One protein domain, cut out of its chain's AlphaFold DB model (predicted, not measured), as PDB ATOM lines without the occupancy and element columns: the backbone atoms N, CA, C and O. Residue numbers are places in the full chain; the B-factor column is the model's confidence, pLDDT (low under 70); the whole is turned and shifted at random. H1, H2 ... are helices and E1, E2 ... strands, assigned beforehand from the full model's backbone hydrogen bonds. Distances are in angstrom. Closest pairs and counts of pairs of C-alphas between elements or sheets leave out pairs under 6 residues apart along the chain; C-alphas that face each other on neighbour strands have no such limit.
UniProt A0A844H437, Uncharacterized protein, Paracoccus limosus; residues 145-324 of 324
ATOM      1  N   GLY A 145     -44.089  35.263   7.978       76.31
ATOM      2  CA  GLY A 145     -44.993  34.910   6.902       76.31
ATOM      3  C   GLY A 145     -45.943  36.047   6.567       76.31
ATOM      4  O   GLY A 145     -45.979  37.085   7.230       76.31
ATOM      5  N   MET A 146     -46.717  35.810   5.519       87.81
ATOM      6  CA  MET A 146     -47.756  36.714   5.046       87.81
ATOM      7  C   MET A 146     -48.761  37.031   6.168       87.81
ATOM      8  O   MET A 146     -49.320  36.117   6.774       87.81
ATOM      9  N   GLY A 147     -49.003  38.315   6.429       86.81
ATOM     10  CA  GLY A 147     -50.051  38.804   7.331       86.81
ATOM     11  C   GLY A 147     -49.648  38.793   8.804       86.81
ATOM     12  O   GLY A 147     -50.509  38.781   9.684       86.81
ATOM     13  N   ALA A 148     -48.349  38.744   9.101       84.81
ATOM     14  CA  ALA A 148     -47.881  38.608  10.470       84.81
ATOM     15  C   ALA A 148     -48.112  39.879  11.300       84.81
ATOM     16  O   ALA A 148     -47.740  40.989  10.918       84.81
ATOM     17  N   THR A 149     -48.658  39.704  12.504       87.94
ATOM     18  CA  THR A 149     -48.690  40.768  13.510       87.94
ATOM     19  C   THR A 149     -47.275  41.079  13.992       87.94
ATOM     20  O   THR A 149     -46.476  40.175  14.236       87.94
ATOM     21  N   GLN A 150     -46.982  42.365  14.175       87.69
ATOM     22  CA  GLN A 150     -45.676  42.849  14.613       87.69
ATOM     23  C   GLN A 150     -45.791  43.543  15.974       87.69
ATOM     24  O   GLN A 150     -46.816  44.174  16.246       87.69
ATOM     25  N   PRO A 151     -44.760  43.466  16.835       87.12
ATOM     26  CA  PRO A 151     -44.714  44.278  18.042       87.12
ATOM     27  C   PRO A 151     -44.826  45.768  17.700       87.12
ATOM     28  O   PRO A 151     -44.027  46.291  16.921       87.12
ATOM     29  N   GLN A 152     -45.809  46.435  18.301       91.38
ATOM     30  CA  GLN A 152     -46.040  47.865  18.133       91.38
ATOM     31  C   GLN A 152     -45.240  48.656  19.164       91.38
ATOM     32  O   GLN A 152     -45.241  48.325  20.354       91.38
ATOM     33  N   ARG A 153     -44.545  49.693  18.703       92.25
ATOM     34  CA  ARG A 153     -43.792  50.611  19.552       92.25
ATOM     35  C   ARG A 153     -43.709  51.981  18.888       92.25
ATOM     36  O   ARG A 153     -43.612  52.086  17.668       92.25
ATOM     37  N   ASP A 154     -43.642  53.003  19.726       93.19
ATOM     38  CA  ASP A 154     -43.211  54.343  19.351       93.19
ATOM     39  C   ASP A 154     -41.708  54.487  19.609       93.19
ATOM     40  O   ASP A 154     -41.191  54.097  20.664       93.19
ATOM     41  N   ALA A 155     -40.971  54.964  18.613       91.81
ATOM     42  CA  ALA A 155     -39.532  55.150  18.717       91.81
ATOM     43  C   ALA A 155     -39.155  56.457  19.429       91.81
ATOM     44  O   ALA A 155     -39.903  57.429  19.440       91.81
ATOM     45  N   ASP A 156     -37.962  56.495  20.020       90.94
ATOM     46  CA  ASP A 156     -37.475  57.698  20.702       90.94
ATOM     47  C   ASP A 156     -36.716  58.588  19.716       90.94
ATOM     48  O   ASP A 156     -35.485  58.638  19.709       90.94
ATOM     49  N   PHE A 157     -37.464  59.207  18.801       92.88
ATOM     50  CA  PHE A 157     -36.882  60.032  17.749       92.88
ATOM     51  C   PHE A 157     -36.152  61.251  18.313       92.88
ATOM     52  O   PHE A 157     -36.716  62.044  19.067       92.88
ATOM     53  N   THR A 158     -34.923  61.464  17.842       86.12
ATOM     54  CA  THR A 158     -34.103  62.642  18.169       86.12
ATOM     55  C   THR A 158     -34.750  63.963  17.762       86.12
ATOM     56  O   THR A 158     -34.496  64.999  18.375       86.12
ATOM     57  N   SER A 159     -35.592  63.941  16.728       89.94
ATOM     58  CA  SER A 159     -36.336  65.101  16.254       89.94
ATOM     59  C   SER A 159     -37.588  64.684  15.479       89.94
ATOM     60  O   SER A 159     -37.689  63.567  14.966       89.94
ATOM     61  N   ARG A 160     -38.542  65.613  15.333       91.00
ATOM     62  CA  ARG A 160     -39.710  65.399  14.466       91.00
ATOM     63  C   ARG A 160     -39.304  65.234  12.999       91.00
ATOM     64  O   ARG A 160     -39.912  64.427  12.310       91.00
ATOM     65  N   SER A 161     -38.268  65.937  12.537       89.88
ATOM     66  CA  SER A 161     -37.775  65.812  11.160       89.88
ATOM     67  C   SER A 161     -37.297  64.392  10.855       89.88
ATOM     68  O   SER A 161     -37.628  63.844   9.805       89.88
ATOM     69  N   ASP A 162     -36.592  63.761  11.800       91.38
ATOM     70  CA  ASP A 162     -36.151  62.369  11.663       91.38
ATOM     71  C   ASP A 162     -37.352  61.419  11.609       91.38
ATOM     72  O   ASP A 162     -37.421  60.557  10.733       91.38
ATOM     73  N   ALA A 163     -38.336  61.620  12.493       93.56
ATOM     74  CA  ALA A 163     -39.583  60.860  12.472       93.56
ATOM     75  C   ALA A 163     -40.306  61.002  11.119       93.56
ATOM     76  O   ALA A 163     -40.707  60.008  10.518       93.56
ATOM     77  N   MET A 164     -40.420  62.223  10.592       93.12
ATOM     78  CA  MET A 164     -41.053  62.485   9.298       93.12
ATOM     79  C   MET A 164     -40.300  61.823   8.138       93.12
ATOM     80  O   MET A 164     -40.938  61.268   7.244       93.12
ATOM     81  N   ALA A 165     -38.964  61.815   8.165       90.88
ATOM     82  CA  ALA A 165     -38.157  61.131   7.158       90.88
ATOM     83  C   ALA A 165     -38.378  59.611   7.177       90.88
ATOM     84  O   ALA A 165     -38.633  59.014   6.130       90.88
ATOM     85  N   TYR A 166     -38.360  58.992   8.361       93.06
ATOM     86  CA  TYR A 166     -38.661  57.568   8.521       93.06
ATOM     87  C   TYR A 166     -40.077  57.209   8.081       93.06
ATOM     88  O   TYR A 166     -40.265  56.235   7.350       93.06
ATOM     89  N   ALA A 167     -41.063  57.990   8.525       94.56
ATOM     90  CA  ALA A 167     -42.456  57.783   8.167       94.56
ATOM     91  C   ALA A 167     -42.629  57.864   6.652       94.56
ATOM     92  O   ALA A 167     -43.186  56.948   6.063       94.56
ATOM     93  N   TYR A 168     -42.106  58.912   6.008       92.75
ATOM     94  CA  TYR A 168     -42.244  59.086   4.565       92.75
ATOM     95  C   TYR A 168     -41.557  57.967   3.783       92.75
ATOM     96  O   TYR A 168     -42.170  57.407   2.874       92.75
ATOM     97  N   HIS A 169     -40.328  57.603   4.157       91.81
ATOM     98  CA  HIS A 169     -39.580  56.537   3.497       91.81
ATOM     99  C   HIS A 169     -40.335  55.199   3.545       91.81
ATOM    100  O   HIS A 169     -40.631  54.615   2.502       91.81
ATOM    101  N   PHE A 170     -40.705  54.730   4.741       93.62
ATOM    102  CA  PHE A 170     -41.337  53.418   4.884       93.62
ATOM    103  C   PHE A 170     -42.814  53.400   4.484       93.62
ATOM    104  O   PHE A 170     -43.274  52.387   3.966       93.62
ATOM    105  N   ALA A 171     -43.570  54.484   4.686       94.31
ATOM    106  CA  ALA A 171     -44.978  54.537   4.293       94.31
ATOM    107  C   ALA A 171     -45.150  54.580   2.776       94.31
ATOM    108  O   ALA A 171     -46.010  53.883   2.246       94.31
ATOM    109  N   THR A 172     -44.312  55.352   2.076       92.06
ATOM    110  CA  THR A 172     -44.350  55.416   0.610       92.06
ATOM    111  C   THR A 172     -43.990  54.060   0.007       92.06
ATOM    112  O   THR A 172     -44.701  53.577  -0.871       92.06
ATOM    113  N   ALA A 173     -42.942  53.408   0.528       91.75
ATOM    114  CA  ALA A 173     -42.561  52.063   0.104       91.75
ATOM    115  C   ALA A 173     -43.661  51.031   0.412       91.75
ATOM    116  O   ALA A 173     -44.045  50.270  -0.469       91.75
ATOM    117  N   LEU A 174     -44.243  51.057   1.619       95.12
ATOM    118  CA  LEU A 174     -45.351  50.170   1.984       95.12
ATOM    119  C   LEU A 174     -46.564  50.353   1.066       95.12
ATOM    120  O   LEU A 174     -47.162  49.366   0.656       95.12
ATOM    121  N   ALA A 175     -46.940  51.591   0.744       95.50
ATOM    122  CA  ALA A 175     -48.081  51.864  -0.125       95.50
ATOM    123  C   ALA A 175     -47.871  51.301  -1.539       95.50
ATOM    124  O   ALA A 175     -48.769  50.662  -2.088       95.50
ATOM    125  N   GLN A 176     -46.673  51.497  -2.100       93.69
ATOM    126  CA  GLN A 176     -46.294  50.951  -3.405       93.69
ATOM    127  C   GLN A 176     -46.283  49.418  -3.386       93.69
ATOM    128  O   GLN A 176     -46.923  48.790  -4.231       93.69
ATOM    129  N   ASP A 177     -45.622  48.821  -2.393       95.44
ATOM    130  CA  ASP A 177     -45.534  47.368  -2.253       95.44
ATOM    131  C   ASP A 177     -46.912  46.740  -2.011       95.44
ATOM    132  O   ASP A 177     -47.199  45.684  -2.561       95.44
ATOM    133  N   ALA A 178     -47.800  47.386  -1.248       96.31
ATOM    134  CA  ALA A 178     -49.152  46.887  -1.001       96.31
ATOM    135  C   ALA A 178     -50.017  46.900  -2.266       96.31
ATOM    136  O   ALA A 178     -50.708  45.924  -2.555       96.31
ATOM    137  N   GLN A 179     -49.958  47.972  -3.060       95.00
ATOM    138  CA  GLN A 179     -50.656  48.033  -4.348       95.00
ATOM    139  C   GLN A 179     -50.122  46.990  -5.341       95.00
ATOM    140  O   GLN A 179     -50.904  46.335  -6.041       95.00
ATOM    141  N   GLN A 180     -48.802  46.795  -5.381       96.00
ATOM    142  CA  GLN A 180     -48.199  45.748  -6.198       96.00
ATOM    143  C   GLN A 180     -48.583  44.356  -5.680       96.00
ATOM    144  O   GLN A 180     -48.961  43.500  -6.475       96.00
ATOM    145  N   ALA A 181     -48.612  44.146  -4.362       96.06
ATOM    146  CA  ALA A 181     -48.983  42.874  -3.754       96.06
ATOM    147  C   ALA A 181     -50.424  42.460  -4.085       96.06
ATOM    148  O   ALA A 181     -50.673  41.282  -4.342       96.06
ATOM    149  N   VAL A 182     -51.360  43.415  -4.155       97.50
ATOM    150  CA  VAL A 182     -52.731  43.170  -4.640       97.50
ATOM    151  C   VAL A 182     -52.714  42.619  -6.069       97.50
ATOM    152  O   VAL A 182     -53.405  41.644  -6.378       97.50
ATOM    153  N   THR A 183     -51.898  43.214  -6.942       97.06
ATOM    154  CA  THR A 183     -51.747  42.781  -8.340       97.06
ATOM    155  C   THR A 183     -51.100  41.396  -8.425       97.06
ATOM    156  O   THR A 183     -51.597  40.517  -9.134       97.06
ATOM    157  N   ASP A 184     -50.033  41.177  -7.660       96.62
ATOM    158  CA  ASP A 184     -49.276  39.927  -7.625       96.62
ATOM    159  C   ASP A 184     -50.126  38.771  -7.081       96.62
ATOM    160  O   ASP A 184     -50.125  37.676  -7.648       96.62
ATOM    161  N   MET A 185     -50.926  39.006  -6.034       96.56
ATOM    162  CA  MET A 185     -51.848  38.001  -5.501       96.56
ATOM    163  C   MET A 185     -52.987  37.676  -6.461       96.56
ATOM    164  O   MET A 185     -53.356  36.505  -6.589       96.56
ATOM    165  N   ALA A 186     -53.525  38.667  -7.176       97.00
ATOM    166  CA  ALA A 186     -54.502  38.412  -8.228       97.00
ATOM    167  C   ALA A 186     -53.907  37.522  -9.335       97.00
ATOM    168  O   ALA A 186     -54.554  36.566  -9.773       97.00
ATOM    169  N   TRP A 187     -52.657  37.777  -9.739       97.19
ATOM    170  CA  TRP A 187     -51.945  36.944 -10.709       97.19
ATOM    171  C   TRP A 187     -51.679  35.525 -10.184       97.19
ATOM    172  O   TRP A 187     -51.976  34.562 -10.893       97.19
ATOM    173  N   ILE A 188     -51.198  35.371  -8.945       96.50
ATOM    174  CA  ILE A 188     -50.990  34.059  -8.303       96.50
ATOM    175  C   ILE A 188     -52.295  33.264  -8.278       96.50
ATOM    176  O   ILE A 188     -52.322  32.090  -8.639       96.50
ATOM    177  N   ASN A 189     -53.400  33.897  -7.885       95.88
ATOM    178  CA  ASN A 189     -54.697  33.232  -7.814       95.88
ATOM    179  C   ASN A 189     -55.214  32.827  -9.204       95.88
ATOM    180  O   ASN A 189     -55.787  31.751  -9.344       95.88
ATOM    181  N   ALA A 190     -54.968  33.638 -10.237       97.06
ATOM    182  CA  ALA A 190     -55.313  33.299 -11.618       97.06
ATOM    183  C   ALA A 190     -54.436  32.180 -12.216       97.06
ATOM    184  O   ALA A 190     -54.851  31.528 -13.172       97.06
ATOM    185  N   ASN A 191     -53.242  31.947 -11.661       97.19
ATOM    186  CA  ASN A 191     -52.270  30.955 -12.129       97.19
ATOM    187  C   ASN A 191     -51.965  29.916 -11.036       97.19
ATOM    188  O   ASN A 191     -50.821  29.480 -10.878       97.19
ATOM    189  N   SER A 192     -52.970  29.532 -10.243       96.25
ATOM    190  CA  SER A 192     -52.780  28.675  -9.065       96.25
ATOM    191  C   SER A 192     -52.112  27.339  -9.392       96.25
ATOM    192  O   SER A 192     -51.293  26.868  -8.610       96.25
ATOM    193  N   ASP A 193     -52.408  26.768 -10.560       96.12
ATOM    194  CA  ASP A 193     -51.910  25.453 -10.986       96.12
ATOM    195  C   ASP A 193     -50.388  25.420 -11.200       96.12
ATOM    196  O   ASP A 193     -49.777  24.354 -11.150       96.12
ATOM    197  N   THR A 194     -49.766  26.577 -11.449       95.50
ATOM    198  CA  THR A 194     -48.319  26.691 -11.684       95.50
ATOM    199  C   THR A 194     -47.588  27.434 -10.578       95.50
ATOM    200  O   THR A 194     -46.372  27.300 -10.474       95.50
ATOM    201  N   THR A 195     -48.299  28.206  -9.756       96.25
ATOM    202  CA  THR A 195     -47.711  29.056  -8.708       96.25
ATOM    203  C   THR A 195     -47.852  28.475  -7.306       96.25
ATOM    204  O   THR A 195     -47.182  28.953  -6.386       96.25
ATOM    205  N   ARG A 196     -48.671  27.429  -7.125       96.25
ATOM    206  CA  ARG A 196     -48.882  26.771  -5.833       96.25
ATOM    207  C   ARG A 196     -48.508  25.295  -5.868       96.25
ATOM    208  O   ARG A 196     -48.737  24.600  -6.854       96.25
ATOM    209  N   ASP A 197     -47.950  24.817  -4.763       92.50
ATOM    210  CA  ASP A 197     -47.682  23.402  -4.548       92.50
ATOM    211  C   ASP A 197     -48.976  22.614  -4.259       92.50
ATOM    212  O   ASP A 197     -50.062  23.174  -4.100       92.50
ATOM    213  N   ALA A 198     -48.863  21.288  -4.139       92.00
ATOM    214  CA  ALA A 198     -50.007  20.408  -3.879       92.00
ATOM    215  C   ALA A 198     -50.736  20.682  -2.545       92.00
ATOM    216  O   ALA A 198     -51.857  20.218  -2.357       92.00
ATOM    217  N   SER A 199     -50.113  21.415  -1.616       92.12
ATOM    218  CA  SER A 199     -50.736  21.854  -0.361       92.12
ATOM    219  C   SER A 199     -51.417  23.225  -0.470       92.12
ATOM    220  O   SER A 199     -51.999  23.697   0.502       92.12
ATOM    221  N   GLY A 200     -51.355  23.862  -1.643       92.12
ATOM    222  CA  GLY A 200     -51.890  25.197  -1.897       92.12
ATOM    223  C   GLY A 200     -50.945  26.336  -1.503       92.12
ATOM    224  O   GLY A 200     -51.345  27.500  -1.579       92.12
ATOM    225  N   ARG A 201     -49.701  26.044  -1.103       92.69
ATOM    226  CA  ARG A 201     -48.708  27.064  -0.726       92.69
ATOM    227  C   ARG A 201     -48.015  27.623  -1.956       92.69
ATOM    228  O   ARG A 201     -47.742  26.887  -2.893       92.69
ATOM    229  N   ILE A 202     -47.692  28.912  -1.937       93.94
ATOM    230  CA  ILE A 202     -46.968  29.560  -3.038       93.94
ATOM    231  C   ILE A 202     -45.546  28.986  -3.101       93.94
ATOM    232  O   ILE A 202     -44.860  28.923  -2.075       93.94
ATOM    233  N   TYR A 203     -45.089  28.569  -4.284       93.00
ATOM    234  CA  TYR A 203     -43.710  28.102  -4.463       93.00
ATOM    235  C   TYR A 203     -42.718  29.181  -4.026       93.00
ATOM    236  O   TYR A 203     -42.855  30.331  -4.433       93.00
ATOM    237  N   GLY A 204     -41.734  28.820  -3.196       88.69
ATOM    238  CA  GLY A 204     -40.827  29.776  -2.545       88.69
ATOM    239  C   GLY A 204     -41.229  30.196  -1.123       88.69
ATOM    240  O   GLY A 204     -40.573  31.051  -0.530       88.69
ATOM    241  N   THR A 205     -42.259  29.576  -0.540       89.88
ATOM    242  CA  THR A 205     -42.613  29.726   0.886       89.88
ATOM    243  C   THR A 205     -42.254  28.481   1.705       89.88
ATOM    244  O   THR A 205     -42.248  27.352   1.203       89.88
ATOM    245  N   ASN A 206     -41.903  28.683   2.973       85.56
ATOM    246  CA  ASN A 206     -41.620  27.638   3.953       85.56
ATOM    247  C   ASN A 206     -42.908  26.947   4.432       85.56
ATOM    248  O   ASN A 206     -44.029  27.345   4.114       85.56
ATOM    249  N   ALA A 207     -42.763  25.855   5.186       84.62
ATOM    250  CA  ALA A 207     -43.902  25.137   5.775       84.62
ATOM    251  C   ALA A 207     -44.670  25.960   6.814       84.62
ATOM    252  O   ALA A 207     -45.875  25.786   6.955       84.62
ATOM    253  N   ASP A 208     -43.984  26.875   7.487       82.81
ATOM    254  CA  ASP A 208     -44.559  27.825   8.439       82.81
ATOM    255  C   ASP A 208     -45.143  29.087   7.769       82.81
ATOM    256  O   ASP A 208     -45.602  29.989   8.462       82.81
ATOM    257  N   GLY A 209     -45.132  29.160   6.432       80.88
ATOM    258  CA  GLY A 209     -45.636  30.302   5.666       80.88
ATOM    259  C   GLY A 209     -44.656  31.471   5.528       80.88
ATOM    260  O   GLY A 209     -45.005  32.467   4.895       80.88
ATOM    261  N   THR A 210     -43.439  31.371   6.074       84.25
ATOM    262  CA  THR A 210     -42.387  32.387   5.890       84.25
ATOM    263  C   THR A 210     -41.785  32.340   4.483       84.25
ATOM    264  O   THR A 210     -41.877  31.336   3.772       84.25
ATOM    265  N   PHE A 211     -41.158  33.430   4.043       82.75
ATOM    266  CA  PHE A 211     -40.527  33.506   2.721       82.75
ATOM    267  C   PHE A 211     -39.166  32.793   2.713       82.75
ATOM    268  O   PHE A 211     -38.319  33.077   3.557       82.75
ATOM    269  N   LYS A 212     -38.899  31.929   1.721       73.94
ATOM    270  CA  LYS A 212     -37.600  31.234   1.570       73.94
ATOM    271  C   LYS A 212     -36.459  32.136   1.072       73.94
ATOM    272  O   LYS A 212     -35.344  31.657   0.884       73.94
ATOM    273  N   GLY A 213     -36.714  33.424   0.833       70.38
ATOM    274  CA  GLY A 213     -35.759  34.326   0.191       70.38
ATOM    275  C   GLY A 213     -35.474  33.906  -1.255       70.38
ATOM    276  O   GLY A 213     -36.388  33.552  -1.999       70.38
ATOM    277  N   VAL A 214     -34.202  33.941  -1.661       71.44
ATOM    278  CA  VAL A 214     -33.766  33.505  -2.998       71.44
ATOM    279  C   VAL A 214     -33.972  31.994  -3.131       71.44
ATOM    280  O   VAL A 214     -33.270  31.211  -2.497       71.44
ATOM    281  N   SER A 215     -34.945  31.589  -3.949       76.31
ATOM    282  CA  SER A 215     -35.383  30.199  -4.080       76.31
ATOM    283  C   SER A 215     -35.468  29.781  -5.547       76.31
ATOM    284  O   SER A 215     -36.213  30.381  -6.321       76.31
ATOM    285  N   ASP A 216     -34.759  28.709  -5.914       80.31
ATOM    286  CA  ASP A 216     -34.836  28.107  -7.254       80.31
ATOM    287  C   ASP A 216     -36.267  27.668  -7.599       80.31
ATOM    288  O   ASP A 216     -36.696  27.782  -8.750       80.31
ATOM    289  N   GLU A 217     -37.034  27.221  -6.598       85.44
ATOM    290  CA  GLU A 217     -38.459  26.906  -6.742       85.44
ATOM    291  C   GLU A 217     -39.241  28.163  -7.150       85.44
ATOM    292  O   GLU A 217     -40.002  28.128  -8.115       85.44
ATOM    293  N   ALA A 218     -39.008  29.296  -6.481       86.94
ATOM    294  CA  ALA A 218     -39.690  30.547  -6.806       86.94
ATOM    295  C   ALA A 218     -39.364  31.048  -8.222       86.94
ATOM    296  O   ALA A 218     -40.252  31.506  -8.940       86.94
ATOM    297  N   PHE A 219     -38.107  30.926  -8.662       86.75
ATOM    298  CA  PHE A 219     -37.720  31.271 -10.034       86.75
ATOM    299  C   PHE A 219     -38.351  30.340 -11.065       86.75
ATOM    300  O   PHE A 219     -38.882  30.804 -12.072       86.75
ATOM    301  N   THR A 220     -38.325  29.032 -10.805       91.38
ATOM    302  CA  THR A 220     -38.875  28.019 -11.716       91.38
ATOM    303  C   THR A 220     -40.374  28.210 -11.929       91.38
ATOM    304  O   THR A 220     -40.873  28.021 -13.037       91.38
ATOM    305  N   HIS A 221     -41.084  28.627 -10.881       92.50
ATOM    306  CA  HIS A 221     -42.530  28.825 -10.897       92.50
ATOM    307  C   HIS A 221     -42.956  30.281 -11.147       92.50
ATOM    308  O   HIS A 221     -44.149  30.582 -11.149       92.50
ATOM    309  N   GLY A 222     -42.000  31.185 -11.390       89.44
ATOM    310  CA  GLY A 222     -42.265  32.594 -11.690       89.44
ATOM    311  C   GLY A 222     -42.849  33.398 -10.525       89.44
ATOM    312  O   GLY A 222     -43.426  34.454 -10.753       89.44
ATOM    313  N   THR A 223     -42.728  32.920  -9.285       92.94
ATOM    314  CA  THR A 223     -43.260  33.579  -8.080       92.94
ATOM    315  C   THR A 223     -42.233  34.470  -7.379       92.94
ATOM    316  O   THR A 223     -42.591  35.160  -6.429       92.94
ATOM    317  N   PHE A 224     -40.970  34.474  -7.824       88.94
ATOM    318  CA  PHE A 224     -39.883  35.202  -7.159       88.94
ATOM    319  C   PHE A 224     -40.185  36.694  -6.951       88.94
ATOM    320  O   PHE A 224     -40.081  37.170  -5.822       88.94
ATOM    321  N   ASP A 225     -40.607  37.406  -7.998       87.50
ATOM    322  CA  ASP A 225     -40.868  38.850  -7.916       87.50
ATOM    323  C   ASP A 225     -42.026  39.161  -6.955       87.50
ATOM    324  O   ASP A 225     -41.895  40.027  -6.095       87.50
ATOM    325  N   ALA A 226     -43.112  38.383  -7.015       92.25
ATOM    326  CA  ALA A 226     -44.238  38.510  -6.091       92.25
ATOM    327  C   ALA A 226     -43.821  38.277  -4.629       92.25
ATOM    328  O   ALA A 226     -44.174  39.047  -3.739       92.25
ATOM    329  N   LEU A 227     -43.028  37.232  -4.366       90.62
ATOM    330  CA  LEU A 227     -42.529  36.957  -3.017       90.62
ATOM    331  C   LEU A 227     -41.577  38.050  -2.520       90.62
ATOM    332  O   LEU A 227     -41.564  38.344  -1.324       90.62
ATOM    333  N   TRP A 228     -40.803  38.663  -3.416       87.19
ATOM    334  CA  TRP A 228     -39.974  39.815  -3.083       87.19
ATOM    335  C   TRP A 228     -40.826  41.032  -2.708       87.19
ATOM    336  O   TRP A 228     -40.566  41.641  -1.668       87.19
ATOM    337  N   THR A 229     -41.878  41.336  -3.481       91.25
ATOM    338  CA  THR A 229     -42.871  42.369  -3.139       91.25
ATOM    339  C   THR A 229     -43.468  42.104  -1.757       91.25
ATOM    340  O   THR A 229     -43.464  42.989  -0.904       91.25
ATOM    341  N   PHE A 230     -43.924  40.876  -1.485       92.38
ATOM    342  CA  PHE A 230     -44.532  40.523  -0.196       92.38
ATOM    343  C   PHE A 230     -43.549  40.688   0.961       92.38
ATOM    344  O   PHE A 230     -43.879  41.287   1.981       92.38
ATOM    345  N   GLN A 231     -42.310  40.221   0.795       88.88
ATOM    346  CA  GLN A 231     -41.286  40.377   1.820       88.88
ATOM    347  C   GLN A 231     -40.936  41.854   2.066       88.88
ATOM    348  O   GLN A 231     -40.723  42.245   3.216       88.88
ATOM    349  N   SER A 232     -40.865  42.674   1.014       88.62
ATOM    350  CA  SER A 232     -40.638  44.118   1.133       88.62
ATOM    351  C   SER A 232     -41.788  44.795   1.883       88.62
ATOM    352  O   SER A 232     -41.549  45.486   2.878       88.62
ATOM    353  N   MET A 233     -43.031  44.485   1.501       93.12
ATOM    354  CA  MET A 233     -44.245  44.969   2.155       93.12
ATOM    355  C   MET A 233     -44.238  44.664   3.662       93.12
ATOM    356  O   MET A 233     -44.396  45.573   4.477       93.12
ATOM    357  N   GLU A 234     -43.992  43.406   4.048       92.44
ATOM    358  CA  GLU A 234     -43.948  42.983   5.457       92.44
ATOM    359  C   GLU A 234     -42.842  43.698   6.241       92.44
ATOM    360  O   GLU A 234     -43.056  44.126   7.374       92.44
ATOM    361  N   ARG A 235     -41.657  43.885   5.645       90.12
ATOM    362  CA  ARG A 235     -40.548  44.604   6.292       90.12
ATOM    363  C   ARG A 235     -40.871  46.080   6.500       90.12
ATOM    364  O   ARG A 235     -40.583  46.620   7.570       90.12
ATOM    365  N   ASN A 236     -41.473  46.736   5.511       93.12
ATOM    366  CA  ASN A 236     -41.871  48.139   5.608       93.12
ATOM    367  C   ASN A 236     -42.984  48.319   6.652       93.12
ATOM    368  O   ASN A 236     -42.863  49.168   7.539       93.12
ATOM    369  N   ALA A 237     -43.996  47.446   6.647       94.38
ATOM    370  CA  ALA A 237     -45.050  47.426   7.659       94.38
ATOM    371  C   ALA A 237     -44.502  47.158   9.072       94.38
ATOM    372  O   ALA A 237     -44.856  47.867  10.013       94.38
ATOM    373  N   ALA A 238     -43.576  46.207   9.233       91.00
ATOM    374  CA  ALA A 238     -42.919  45.928  10.509       91.00
ATOM    375  C   ALA A 238     -42.056  47.096  11.004       91.00
ATOM    376  O   ALA A 238     -41.963  47.342  12.207       91.00
ATOM    377  N   SER A 239     -41.432  47.830  10.083       92.25
ATOM    378  CA  SER A 239     -40.654  49.026  10.413       92.25
ATOM    379  C   SER A 239     -41.570  50.118  10.956       92.25
ATOM    380  O   SER A 239     -41.282  50.683  12.008       92.25
ATOM    381  N   LEU A 240     -42.715  50.345  10.309       96.06
ATOM    382  CA  LEU A 240     -43.732  51.287  10.780       96.06
ATOM    383  C   LEU A 240     -44.407  50.833  12.081       96.06
ATOM    384  O   LEU A 240     -44.676  51.671  12.934       96.06
ATOM    385  N   ALA A 241     -44.618  49.532  12.290       93.75
ATOM    386  CA  ALA A 241     -45.116  49.004  13.561       93.75
ATOM    387  C   ALA A 241     -44.146  49.291  14.716       93.75
ATOM    388  O   ALA A 241     -44.557  49.722  15.789       93.75
ATOM    389  N   ASN A 242     -42.847  49.103  14.482       92.31
ATOM    390  CA  ASN A 242     -41.800  49.317  15.482       92.31
ATOM    391  C   ASN A 242     -41.469  50.801  15.738       92.31
ATOM    392  O   ASN A 242     -40.899  51.121  16.782       92.31
ATOM    393  N   LEU A 243     -41.730  51.684  14.772       93.44
ATOM    394  CA  LEU A 243     -41.374  53.103  14.851       93.44
ATOM    395  C   LEU A 243     -42.568  54.018  15.180       93.44
ATOM    396  O   LEU A 243     -42.366  55.065  15.790       93.44
ATOM    397  N   PHE A 244     -43.778  53.629  14.774       96.94
ATOM    398  CA  PHE A 244     -45.007  54.436  14.826       96.94
ATOM    399  C   PHE A 244     -46.232  53.621  15.264       96.94
ATOM    400  O   PHE A 244     -47.362  53.964  14.920       96.94
ATOM    401  N   SER A 245     -46.025  52.488  15.937       94.19
ATOM    402  CA  SER A 245     -47.108  51.638  16.451       94.19
ATOM    403  C   SER A 245     -48.186  51.241  15.420       94.19
ATOM    404  O   SER A 245     -49.325  50.965  15.792       94.19
ATOM    405  N   LEU A 246     -47.855  51.196  14.123       96.19
ATOM    406  CA  LEU A 246     -48.781  50.767  13.069       96.19
ATOM    407  C   LEU A 246     -49.264  49.325  13.310       96.19
ATOM    408  O   LEU A 246     -48.467  48.423  13.578       96.19
ATOM    409  N   ASP A 247     -50.558  49.074  13.103       94.94
ATOM    410  CA  ASP A 247     -51.071  47.713  12.941       94.94
ATOM    411  C   ASP A 247     -50.702  47.162  11.557       94.94
ATOM    412  O   ASP A 247     -51.462  47.278  10.595       94.94
ATOM    413  N   ALA A 248     -49.505  46.578  11.460       90.62
ATOM    414  CA  ALA A 248     -48.965  46.030  10.217       90.62
ATOM    415  C   ALA A 248     -49.921  45.036   9.536       90.62
ATOM    416  O   ALA A 248     -50.129  45.118   8.324       90.62
ATOM    417  N   ALA A 249     -50.546  44.145  10.314       91.50
ATOM    418  CA  ALA A 249     -51.405  43.091   9.782       91.50
ATOM    419  C   ALA A 249     -52.674  43.652   9.124       91.50
ATOM    420  O   ALA A 249     -53.164  43.060   8.163       91.50
ATOM    421  N   SER A 250     -53.177  44.804   9.591       93.00
ATOM    422  CA  SER A 250     -54.330  45.475   8.975       93.00
ATOM    423  C   SER A 250     -54.068  45.899   7.526       93.00
ATOM    424  O   SER A 250     -54.984  45.884   6.701       93.00
ATOM    425  N   VAL A 251     -52.815  46.222   7.192       94.88
ATOM    426  CA  VAL A 251     -52.409  46.619   5.839       94.88
ATOM    427  C   VAL A 251     -52.047  45.391   5.009       94.88
ATOM    428  O   VAL A 251     -52.586  45.212   3.917       94.88
ATOM    429  N   THR A 252     -51.167  44.528   5.524       94.94
ATOM    430  CA  THR A 252     -50.616  43.414   4.739       94.94
ATOM    431  C   THR A 252     -51.662  42.343   4.447       94.94
ATOM    432  O   THR A 252     -51.774  41.909   3.304       94.94
ATOM    433  N   THR A 253     -52.502  41.980   5.424       95.19
ATOM    434  CA  THR A 253     -53.594  41.007   5.219       95.19
ATOM    435  C   THR A 253     -54.584  41.502   4.169       95.19
ATOM    436  O   THR A 253     -54.903  40.768   3.238       95.19
ATOM    437  N   SER A 254     -54.993  42.774   4.259       94.56
ATOM    438  CA  SER A 254     -55.899  43.382   3.277       94.56
ATOM    439  C   SER A 254     -55.332  43.303   1.858       94.56
ATOM    440  O   SER A 254     -56.072  42.975   0.925       94.56
ATOM    441  N   ALA A 255     -54.024  43.555   1.698       95.94
ATOM    442  CA  ALA A 255     -53.345  43.478   0.407       95.94
ATOM    443  C   ALA A 255     -53.366  42.052  -0.160       95.94
ATOM    444  O   ALA A 255     -53.676  41.867  -1.339       95.94
ATOM    445  N   TYR A 256     -53.124  41.038   0.677       95.56
ATOM    446  CA  TYR A 256     -53.217  39.641   0.245       95.56
ATOM    447  C   TYR A 256     -54.642  39.210  -0.117       95.56
ATOM    448  O   TYR A 256     -54.824  38.421  -1.046       95.56
ATOM    449  N   ASP A 257     -55.640  39.781   0.560       95.00
ATOM    450  CA  ASP A 257     -57.064  39.609   0.255       95.00
ATOM    451  C   ASP A 257     -57.506  40.392  -1.000       95.00
ATOM    452  O   ASP A 257     -58.670  40.332  -1.407       95.00
ATOM    453  N   GLY A 258     -56.579  41.098  -1.657       93.38
ATOM    454  CA  GLY A 258     -56.798  41.773  -2.933       93.38
ATOM    455  C   GLY A 258     -57.276  43.220  -2.808       93.38
ATOM    456  O   GLY A 258     -57.886  43.740  -3.743       93.38
ATOM    457  N   SER A 259     -57.025  43.884  -1.676       95.50
ATOM    458  CA  SER A 259     -57.426  45.278  -1.464       95.50
ATOM    459  C   SER A 259     -56.381  46.112  -0.721       95.50
ATOM    460  O   SER A 259     -55.686  45.635   0.163       95.50
ATOM    461  N   PHE A 260     -56.298  47.404  -1.029       95.88
ATOM    462  CA  PHE A 260     -55.505  48.353  -0.249       95.88
ATOM    463  C   PHE A 260     -56.369  49.568   0.091       95.88
ATOM    464  O   PHE A 260     -56.807  50.298  -0.794       95.88
ATOM    465  N   GLY A 261     -56.661  49.747   1.382       94.69
ATOM    466  CA  GLY A 261     -57.544  50.809   1.880       94.69
ATOM    467  C   GLY A 261     -56.829  52.098   2.290       94.69
ATOM    468  O   GLY A 261     -57.497  53.061   2.664       94.69
ATOM    469  N   GLY A 262     -55.495  52.127   2.232       96.12
ATOM    470  CA  GLY A 262     -54.696  53.153   2.896       96.12
ATOM    471  C   GLY A 262     -54.482  52.863   4.387       96.12
ATOM    472  O   GLY A 262     -54.926  51.842   4.910       96.12
ATOM    473  N   PHE A 263     -53.766  53.753   5.071       97.94
ATOM    474  CA  PHE A 263     -53.479  53.663   6.504       97.94
ATOM    475  C   PHE A 263     -53.090  55.028   7.081       97.94
ATOM    476  O   PHE A 263     -52.736  55.956   6.356       97.94
ATOM    477  N   SER A 264     -53.121  55.137   8.408       97.25
ATOM    478  CA  SER A 264     -52.704  56.330   9.147       97.25
ATOM    479  C   SER A 264     -51.542  55.999  10.075       97.25
ATOM    480  O   SER A 264     -51.538  54.953  10.722       97.25
ATOM    481  N   LEU A 265     -50.588  56.919  10.183       97.38
ATOM    482  CA  LEU A 265     -49.477  56.857  11.126       97.38
ATOM    483  C   LEU A 265     -49.639  57.934  12.191       97.38
ATOM    484  O   LEU A 265     -49.812  59.122  11.901       97.38
ATOM    485  N   SER A 266     -49.553  57.500  13.440       95.25
ATOM    486  CA  SER A 266     -49.510  58.364  14.615       95.25
ATOM    487  C   SER A 266     -48.373  57.908  15.516       95.25
ATOM    488  O   SER A 266     -47.936  56.770  15.443       95.25
ATOM    489  N   HIS A 267     -47.900  58.806  16.361       95.56
ATOM    490  CA  HIS A 267     -46.866  58.541  17.343       95.56
ATOM    491  C   HIS A 267     -47.346  59.069  18.690       95.56
ATOM    492  O   HIS A 267     -47.824  60.202  18.768       95.56
ATOM    493  N   GLY A 268     -47.198  58.299  19.761       92.94
ATOM    494  CA  GLY A 268     -47.747  58.625  21.077       92.94
ATOM    495  C   GLY A 268     -47.313  59.989  21.616       92.94
ATOM    496  O   GLY A 268     -48.102  60.665  22.273       92.94
ATOM    497  N   THR A 269     -46.093  60.435  21.299       92.00
ATOM    498  CA  THR A 269     -45.571  61.750  21.722       92.00
ATOM    499  C   THR A 269     -45.602  62.825  20.638       92.00
ATOM    500  O   THR A 269     -45.651  64.007  20.970       92.00
ATOM    501  N   LEU A 270     -45.572  62.450  19.355       93.75
ATOM    502  CA  LEU A 270     -45.502  63.406  18.241       93.75
ATOM    503  C   LEU A 270     -46.880  63.645  17.602       93.75
ATOM    504  O   LEU A 270     -47.007  64.469  16.700       93.75
ATOM    505  N   GLY A 271     -47.919  62.950  18.063       94.25
ATOM    506  CA  GLY A 271     -49.264  63.053  17.518       94.25
ATOM    507  C   GLY A 271     -49.370  62.425  16.131       94.25
ATOM    508  O   GLY A 271     -48.689  61.450  15.811       94.25
ATOM    509  N   LYS A 272     -50.262  62.967  15.302       96.44
ATOM    510  CA  LYS A 272     -50.478  62.471  13.943       96.44
ATOM    511  C   LYS A 272     -49.290  62.839  13.049       96.44
ATOM    512  O   LYS A 272     -48.794  63.964  13.108       96.44
ATOM    513  N   ILE A 273     -48.842  61.883  12.238       96.06
ATOM    514  CA  ILE A 273     -47.656  62.015  11.380       96.06
ATOM    515  C   ILE A 273     -48.064  62.043   9.910       96.06
ATOM    516  O   ILE A 273     -47.690  62.951   9.167       96.06
ATOM    517  N   MET A 274     -48.855  61.056   9.487       96.62
ATOM    518  CA  MET A 274     -49.153  60.847   8.076       96.62
ATOM    519  C   MET A 274     -50.480  60.123   7.882       96.62
ATOM    520  O   MET A 274     -50.832  59.264   8.685       96.62
ATOM    521  N   ASP A 275     -51.165  60.418   6.783       98.00
ATOM    522  CA  ASP A 275     -52.153  59.517   6.190       98.00
ATOM    523  C   ASP A 275     -51.712  59.114   4.787       98.00
ATOM    524  O   ASP A 275     -51.171  59.930   4.039       98.00
ATOM    525  N   VAL A 276     -52.015  57.875   4.424       97.44
ATOM    526  CA  VAL A 276     -51.915  57.345   3.069       97.44
ATOM    527  C   VAL A 276     -53.301  56.875   2.664       97.44
ATOM    528  O   VAL A 276     -53.908  56.074   3.372       97.44
ATOM    529  N   THR A 277     -53.824  57.366   1.545       96.81
ATOM    530  CA  THR A 277     -55.133  56.917   1.049       96.81
ATOM    531  C   THR A 277     -55.008  55.675   0.157       96.81
ATOM    532  O   THR A 277     -53.903  55.241  -0.167       96.81
ATOM    533  N   ALA A 278     -56.133  55.082  -0.245       94.31
ATOM    534  CA  ALA A 278     -56.166  53.866  -1.064       94.31
ATOM    535  C   ALA A 278     -55.437  53.996  -2.420       94.31
ATOM    536  O   ALA A 278     -54.917  53.012  -2.944       94.31
ATOM    537  N   ASP A 279     -55.364  55.199  -2.992       92.69
ATOM    538  CA  ASP A 279     -54.622  55.450  -4.236       92.69
ATOM    539  C   ASP A 279     -53.120  55.713  -4.010       92.69
ATOM    540  O   ASP A 279     -52.366  55.854  -4.972       92.69
ATOM    541  N   GLY A 280     -52.664  55.721  -2.754       89.75
ATOM    542  CA  GLY A 280     -51.283  56.012  -2.371       89.75
ATOM    543  C   GLY A 280     -50.994  57.498  -2.143       89.75
ATOM    544  O   GLY A 280     -49.851  57.848  -1.856       89.75
ATOM    545  N   ALA A 281     -51.988  58.388  -2.239       92.94
ATOM    546  CA  ALA A 281     -51.807  59.802  -1.927       92.94
ATOM    547  C   ALA A 281     -51.448  60.005  -0.447       92.94
ATOM    548  O   ALA A 281     -52.125  59.494   0.449       92.94
ATOM    549  N   VAL A 282     -50.399  60.796  -0.211       93.81
ATOM    550  CA  VAL A 282     -49.838  61.069   1.117       93.81
ATOM    551  C   VAL A 282     -50.275  62.447   1.616       93.81
ATOM    552  O   VAL A 282     -50.105  63.452   0.923       93.81
ATOM    553  N   THR A 283     -50.783  62.496   2.848       96.94
ATOM    554  CA  THR A 283     -50.979  63.731   3.623       96.94
ATOM    555  C   THR A 283     -50.011  63.745   4.799       96.94
ATOM    556  O   THR A 283     -49.995  62.806   5.592       96.94
ATOM    557  N   LEU A 284     -49.222  64.811   4.924       95.94
ATOM    558  CA  LEU A 284     -48.223  65.000   5.979       95.94
ATOM    559  C   LEU A 284     -48.747  65.978   7.024       95.94
ATOM    560  O   LEU A 284     -49.287  67.021   6.660       95.94
ATOM    561  N   TYR A 285     -48.584  65.659   8.304       96.00
ATOM    562  CA  TYR A 285     -49.085  66.485   9.400       96.00
ATOM    563  C   TYR A 285     -47.938  67.195  10.117       96.00
ATOM    564  O   TYR A 285     -46.945  66.561  10.472       96.00
ATOM    565  N   ASP A 286     -48.073  68.500  10.352       93.38
ATOM    566  CA  ASP A 286     -47.143  69.247  11.206       93.38
ATOM    567  C   ASP A 286     -47.402  68.989  12.704       93.38
ATOM    568  O   ASP A 286     -48.320  68.258  13.089       93.38
ATOM    569  N   ALA A 287     -46.576  69.580  13.569       91.94
ATOM    570  CA  ALA A 287     -46.692  69.433  15.022       91.94
ATOM    571  C   ALA A 287     -48.015  69.970  15.607       91.94
ATOM    572  O   ALA A 287     -48.402  69.572  16.706       91.94
ATOM    573  N   GLU A 288     -48.714  70.853  14.888       91.88
ATOM    574  CA  GLU A 288     -50.014  71.407  15.283       91.88
ATOM    575  C   GLU A 288     -51.182  70.536  14.782       91.88
ATOM    576  O   GLU A 288     -52.343  70.790  15.110       91.88
ATOM    577  N   GLY A 289     -50.887  69.481  14.014       92.62
ATOM    578  CA  GLY A 289     -51.873  68.572  13.440       92.62
ATOM    579  C   GLY A 289     -52.515  69.102  12.159       92.62
ATOM    580  O   GLY A 289     -53.550  68.581  11.736       92.62
ATOM    581  N   LYS A 290     -51.926  70.116  11.519       95.75
ATOM    582  CA  LYS A 290     -52.384  70.591  10.215       95.75
ATOM    583  C   LYS A 290     -51.813  69.703   9.114       95.75
ATOM    584  O   LYS A 290     -50.615  69.443   9.069       95.75
ATOM    585  N   GLY A 291     -52.696  69.229   8.237       96.50
ATOM    586  CA  GLY A 291     -52.347  68.386   7.096       96.50
ATOM    587  C   GLY A 291     -51.929  69.203   5.874       96.50
ATOM    588  O   GLY A 291     -52.514  70.249   5.590       96.50
ATOM    589  N   TYR A 292     -50.947  68.690   5.141       95.69
ATOM    590  CA  TYR A 292     -50.415  69.258   3.906       95.69
ATOM    591  C   TYR A 292     -50.253  68.162   2.862       95.69
ATOM    592  O   TYR A 292     -49.932  67.014   3.187       95.69
ATOM    593  N   SER A 293     -50.397  68.529   1.593       93.00
ATOM    594  CA  SER A 293     -49.878  67.689   0.519       93.00
ATOM    595  C   SER A 293     -48.346  67.624   0.569       93.00
ATOM    596  O   SER A 293     -47.676  68.525   1.079       93.00
ATOM    597  N   ALA A 294     -47.788  66.579  -0.039       88.56
ATOM    598  CA  ALA A 294     -46.358  66.423  -0.303       88.56
ATOM    599  C   ALA A 294     -45.697  67.716  -0.844       88.56
ATOM    600  O   ALA A 294     -44.696  68.195  -0.305       88.56
ATOM    601  N   ALA A 295     -46.281  68.329  -1.876       89.12
ATOM    602  CA  ALA A 295     -45.727  69.530  -2.503       89.12
ATOM    603  C   ALA A 295     -45.730  70.749  -1.563       89.12
ATOM    604  O   ALA A 295     -44.729  71.459  -1.472       89.12
ATOM    605  N   GLU A 296     -46.829  70.977  -0.841       93.38
ATOM    606  CA  GLU A 296     -46.948  72.092   0.107       93.38
ATOM    607  C   GLU A 296     -45.984  71.937   1.281       93.38
ATOM    608  O   GLU A 296     -45.302  72.893   1.651       93.38
ATOM    609  N   TYR A 297     -45.887  70.724   1.826       91.75
ATOM    610  CA  TYR A 297     -44.999  70.411   2.937       91.75
ATOM    611  C   TYR A 297     -43.531  70.660   2.567       91.75
ATOM    612  O   TYR A 297     -42.792  71.310   3.309       91.75
ATOM    613  N   SER A 298     -43.123  70.196   1.378       88.81
ATOM    614  CA  SER A 298     -41.774  70.422   0.857       88.81
ATOM    615  C   SER A 298     -41.502  71.904   0.595       88.81
ATOM    616  O   SER A 298     -40.440  72.401   0.964       88.81
ATOM    617  N   ALA A 299     -42.441  72.622  -0.030       88.50
ATOM    618  CA  ALA A 299     -42.276  74.037  -0.369       88.50
ATOM    619  C   ALA A 299     -42.175  74.934   0.875       88.50
ATOM    620  O   ALA A 299     -41.401  75.890   0.885       88.50
ATOM    621  N   ALA A 300     -42.925  74.612   1.929       88.38
ATOM    622  CA  ALA A 300     -42.870  75.315   3.207       88.38
ATOM    623  C   ALA A 300     -41.703  74.860   4.107       88.38
ATOM    624  O   ALA A 300     -41.479  75.467   5.153       88.38
ATOM    625  N   ASN A 301     -40.948  73.828   3.702       85.94
ATOM    626  CA  ASN A 301     -39.847  73.232   4.463       85.94
ATOM    627  C   ASN A 301     -40.235  72.887   5.915       85.94
ATOM    628  O   ASN A 301     -39.489  73.160   6.860       85.94
ATOM    629  N   ILE A 302     -41.437  72.329   6.078       87.19
ATOM    630  CA  ILE A 302     -42.013  72.001   7.385       87.19
ATOM    631  C   ILE A 302     -41.157  70.927   8.060       87.19
ATOM    632  O   ILE A 302     -40.677  70.000   7.407       87.19
ATOM    633  N   ASP A 303     -40.928  71.093   9.364       81.56
ATOM    634  CA  ASP A 303     -40.070  70.228  10.178       81.56
ATOM    635  C   ASP A 303     -38.701  69.964   9.527       81.56
ATOM    636  O   ASP A 303     -38.208  68.846   9.529       81.56
ATOM    637  N   GLY A 304     -38.086  70.980   8.910       74.81
ATOM    638  CA  GLY A 304     -36.747  70.866   8.317       74.81
ATOM    639  C   GLY A 304     -36.690  70.207   6.933       74.81
ATOM    640  O   GLY A 304     -35.615  70.192   6.335       74.81
ATOM    641  N   GLY A 305     -37.828  69.755   6.396       79.94
ATOM    642  CA  GLY A 305     -37.927  69.119   5.084       79.94
ATOM    643  C   GLY A 305     -37.588  67.624   5.091       79.94
ATOM    644  O   GLY A 305     -36.951  67.106   6.002       79.94
ATOM    645  N   ILE A 306     -38.040  66.919   4.049       85.62
ATOM    646  CA  ILE A 306     -37.843  65.475   3.874       85.62
ATOM    647  C   ILE A 306     -37.128  65.257   2.527       85.62
ATOM    648  O   ILE A 306     -37.727  65.535   1.484       85.62
ATOM    649  N   PRO A 307     -35.874  64.776   2.499       80.62
ATOM    650  CA  PRO A 307     -35.135  64.557   1.249       80.62
ATOM    651  C   PRO A 307     -35.847  63.621   0.256       80.62
ATOM    652  O   PRO A 307     -35.943  63.928  -0.932       80.62
ATOM    653  N   GLN A 308     -36.440  62.523   0.737       79.44
ATOM    654  CA  GLN A 308     -37.211  61.574  -0.086       79.44
ATOM    655  C   GLN A 308     -38.381  62.248  -0.800       79.44
ATOM    656  O   GLN A 308     -38.631  62.002  -1.976       79.44
ATOM    657  N   LEU A 309     -39.074  63.138  -0.096       86.69
ATOM    658  CA  LEU A 309     -40.187  63.891  -0.645       86.69
ATOM    659  C   LEU A 309     -39.727  64.797  -1.794       86.69
ATOM    660  O   LEU A 309     -40.369  64.846  -2.840       86.69
ATOM    661  N   ARG A 310     -38.589  65.482  -1.637       84.75
ATOM    662  CA  ARG A 310     -38.015  66.318  -2.704       84.75
ATOM    663  C   ARG A 310     -37.650  65.486  -3.932       84.75
ATOM    664  O   ARG A 310     -38.000  65.864  -5.050       84.75
ATOM    665  N   ASN A 311     -37.021  64.335  -3.716       86.75
ATOM    666  CA  ASN A 311     -36.678  63.374  -4.762       86.75
ATOM    667  C   ASN A 311     -37.906  62.909  -5.556       86.75
ATOM    668  O   ASN A 311     -37.882  62.885  -6.788       86.75
ATOM    669  N   ASP A 312     -38.998  62.579  -4.872       85.06
ATOM    670  CA  ASP A 312     -40.228  62.138  -5.528       85.06
ATOM    671  C   ASP A 312     -40.901  63.250  -6.327       85.06
ATOM    672  O   ASP A 312     -41.362  63.005  -7.445       85.06
ATOM    673  N   LEU A 313     -40.896  64.481  -5.809       87.19
ATOM    674  CA  LEU A 313     -41.416  65.646  -6.524       87.19
ATOM    675  C   LEU A 313     -40.615  65.932  -7.805       87.19
ATOM    676  O   LEU A 313     -41.214  66.227  -8.840       87.19
ATOM    677  N   ILE A 314     -39.285  65.774  -7.778       86.56
ATOM    678  CA  ILE A 314     -38.433  65.884  -8.978       86.56
ATOM    679  C   ILE A 314     -38.811  64.803  -9.999       86.56
ATOM    680  O   ILE A 314     -39.130  65.119 -11.146       86.56
ATOM    681  N   ARG A 315     -38.859  63.531  -9.578       85.94
ATOM    682  CA  ARG A 315     -39.241  62.407 -10.455       85.94
ATOM    683  C   ARG A 315     -40.650  62.579 -11.031       85.94
ATOM    684  O   ARG A 315     -40.926  62.154 -12.154       85.94
ATOM    685  N   GLN A 316     -41.579  63.142 -10.261       85.44
ATOM    686  CA  GLN A 316     -42.939  63.413 -10.716       85.44
ATOM    687  C   GLN A 316     -42.964  64.514 -11.781       85.44
ATOM    688  O   GLN A 316     -43.598  64.322 -12.820       85.44
ATOM    689  N   ALA A 317     -42.256  65.622 -11.556       86.62
ATOM    690  CA  ALA A 317     -42.156  66.714 -12.520       86.62
ATOM    691  C   ALA A 317     -41.534  66.252 -13.851       86.62
ATOM    692  O   ALA A 317     -42.027  66.613 -14.922       86.62
ATOM    693  N   ASP A 318     -40.513  65.392 -13.800       85.06
ATOM    694  CA  ASP A 318     -39.893  64.821 -15.000       85.06
ATOM    695  C   ASP A 318     -40.863  63.919 -15.776       85.06
ATOM    696  O   ASP A 318     -40.990  64.044 -16.993       85.06
ATOM    697  N   ARG A 319     -41.602  63.040 -15.080       86.56
ATOM    698  CA  ARG A 319     -42.620  62.176 -15.708       86.56
ATOM    699  C   ARG A 319     -43.727  62.985 -16.378       86.56
ATOM    700  O   ARG A 319     -44.152  62.635 -17.473       86.56
ATOM    701  N   GLN A 320     -44.180  64.061 -15.737       84.19
ATOM    702  CA  GLN A 320     -45.179  64.963 -16.313       84.19
ATOM    703  C   GLN A 320     -44.636  65.692 -17.545       84.19
ATOM    704  O   GLN A 320     -45.338  65.797 -18.544       84.19
ATOM    705  N   SER A 321     -43.378  66.136 -17.498       81.81
ATOM    706  CA  SER A 321     -42.723  66.812 -18.622       81.81
ATOM    707  C   SER A 321     -42.484  65.881 -19.814       81.81
ATOM    708  O   SER A 321     -42.560  66.324 -20.950       81.81
ATOM    709  N   ALA A 322     -42.216  64.595 -19.574       78.00
ATOM    710  CA  ALA A 322     -42.033  63.596 -20.629       78.00
ATOM    711  C   ALA A 322     -43.350  63.138 -21.286       78.00
ATOM    712  O   ALA A 322     -43.325  62.561 -22.372       78.00
ATOM    713  N   ALA A 323     -44.485  63.357 -20.620       66.25
ATOM    714  CA  ALA A 323     -45.817  63.007 -21.113       66.25
ATOM    715  C   ALA A 323     -46.535  64.169 -21.834       66.25
ATOM    716  O   ALA A 323     -47.628  63.954 -22.364       66.25
ATOM    717  N   ALA A 324     -45.951  65.373 -21.818       59.09
ATOM    718  CA  ALA A 324     -46.462  66.593 -22.447       59.09
ATOM    719  C   ALA A 324     -45.845  66.819 -23.836       59.09
ATOM    720  O   ALA A 324     -46.583  67.319 -24.717       59.09
TER     721      ALA A 324
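What this domain is: This is residues 145 to 324 of the 324 residues of an uncharacterized protein of Paracoccus limosus (UniProt A0A844H437). A long helix, H1, runs through most of the body, its residues 160 to 179 over one face of a small sheet, with the helical hairpin of H4 and H5 packed beside it. The last part of H7, residues 314 to 322, sticks out from the body as a free arm with residues 323 and 324, while H2, H3 and the unnamed residues 196 to 215 make the end of the body far from the sheet. The printed part has 180 residues, with seven named helices and four named strands in the order H1 H2 H3 H4 H5 E1 E2 E3 E4 H6 H7; the sheet's order is E1 E2 E3 E4, all antiparallel, and the class is mixed. The whole is compact, with a radius of gyration of the C-alphas of 17.9 A, and spans 55 by 45 by 25 A.

How they stand to each other: The hub is H1, residues 160 to 190. H2, residues 192 to 195, is close to H1 but not clearly touching, with closest C-alphas Ile 188 and Thr 195, 6.0 A apart. H3, residues 216 to 220, and H4, residues 224 to 244, are also close but not clearly touching, with closest C-alphas Ala 218 and Phe 224, 4.7 A. H4 touches H1 at a shallow tilt of 33 degrees, only just short of steep, opposite ways, closest at C-alphas Met 233 and Asp 177, 5.2 A. H5, residues 248 to 256, forms a hairpin with H4 at 23 degrees, closest at C-alphas Ala 248 and Ala 237, 4.9 A. H5 touches residues 178 to 185 of H1 alone, closest at C-alphas Ala 255 and Val 182, 5.1 A, and only grazes the sheet. E1, residues 262 to 267, E2, 271 to 277, E3, 282 to 285, and E4, 291 to 293, form a meander, each strand the antiparallel neighbour of the one before and each such pair a hairpin. Within hydrogen-bond range are N 265 and O 274, 2.8 A, N 283 and O 275, 2.9 A, and N 292 and O 284, 2.8 A. H1 lies over E1 and E2 at a height of 9.8 A. H6, residues 294 to 299, stands up from the sheet over E4; H1, H4 and H6 on one face make two layers with it. H7, residues 307 to 322, touches H6 about perpendicular, 74 degrees, with residues 309 to 313 alone, closest at C-alphas Arg 310 and Ser 298, 6.6 A. Every O i to N i+4 pair is within hydrogen-bond range in H1, H3, H4, H6 and H7, and 4 of 5 in H5; H2 is too short for one.

Where its parts are: H1 begins at C-alpha 160, (-39.710, 65.399, 14.466), and is 44.2 A long; H4 is 29.7 A, E1 17.3 A and E2 18.5 A. H7, 23.0 A, ends at C-alpha 322, (-42.033, 63.596, -20.629).

The domain as a whole: The C-alphas farthest apart, those of Ala 198 and Ala 300, are 55.8 A apart. The printed part has no cut; the link from H2 to H3 is long, with 20 residues. The mean pLDDT of the printed part is 90.7, and residues 323 to 324 are under 70.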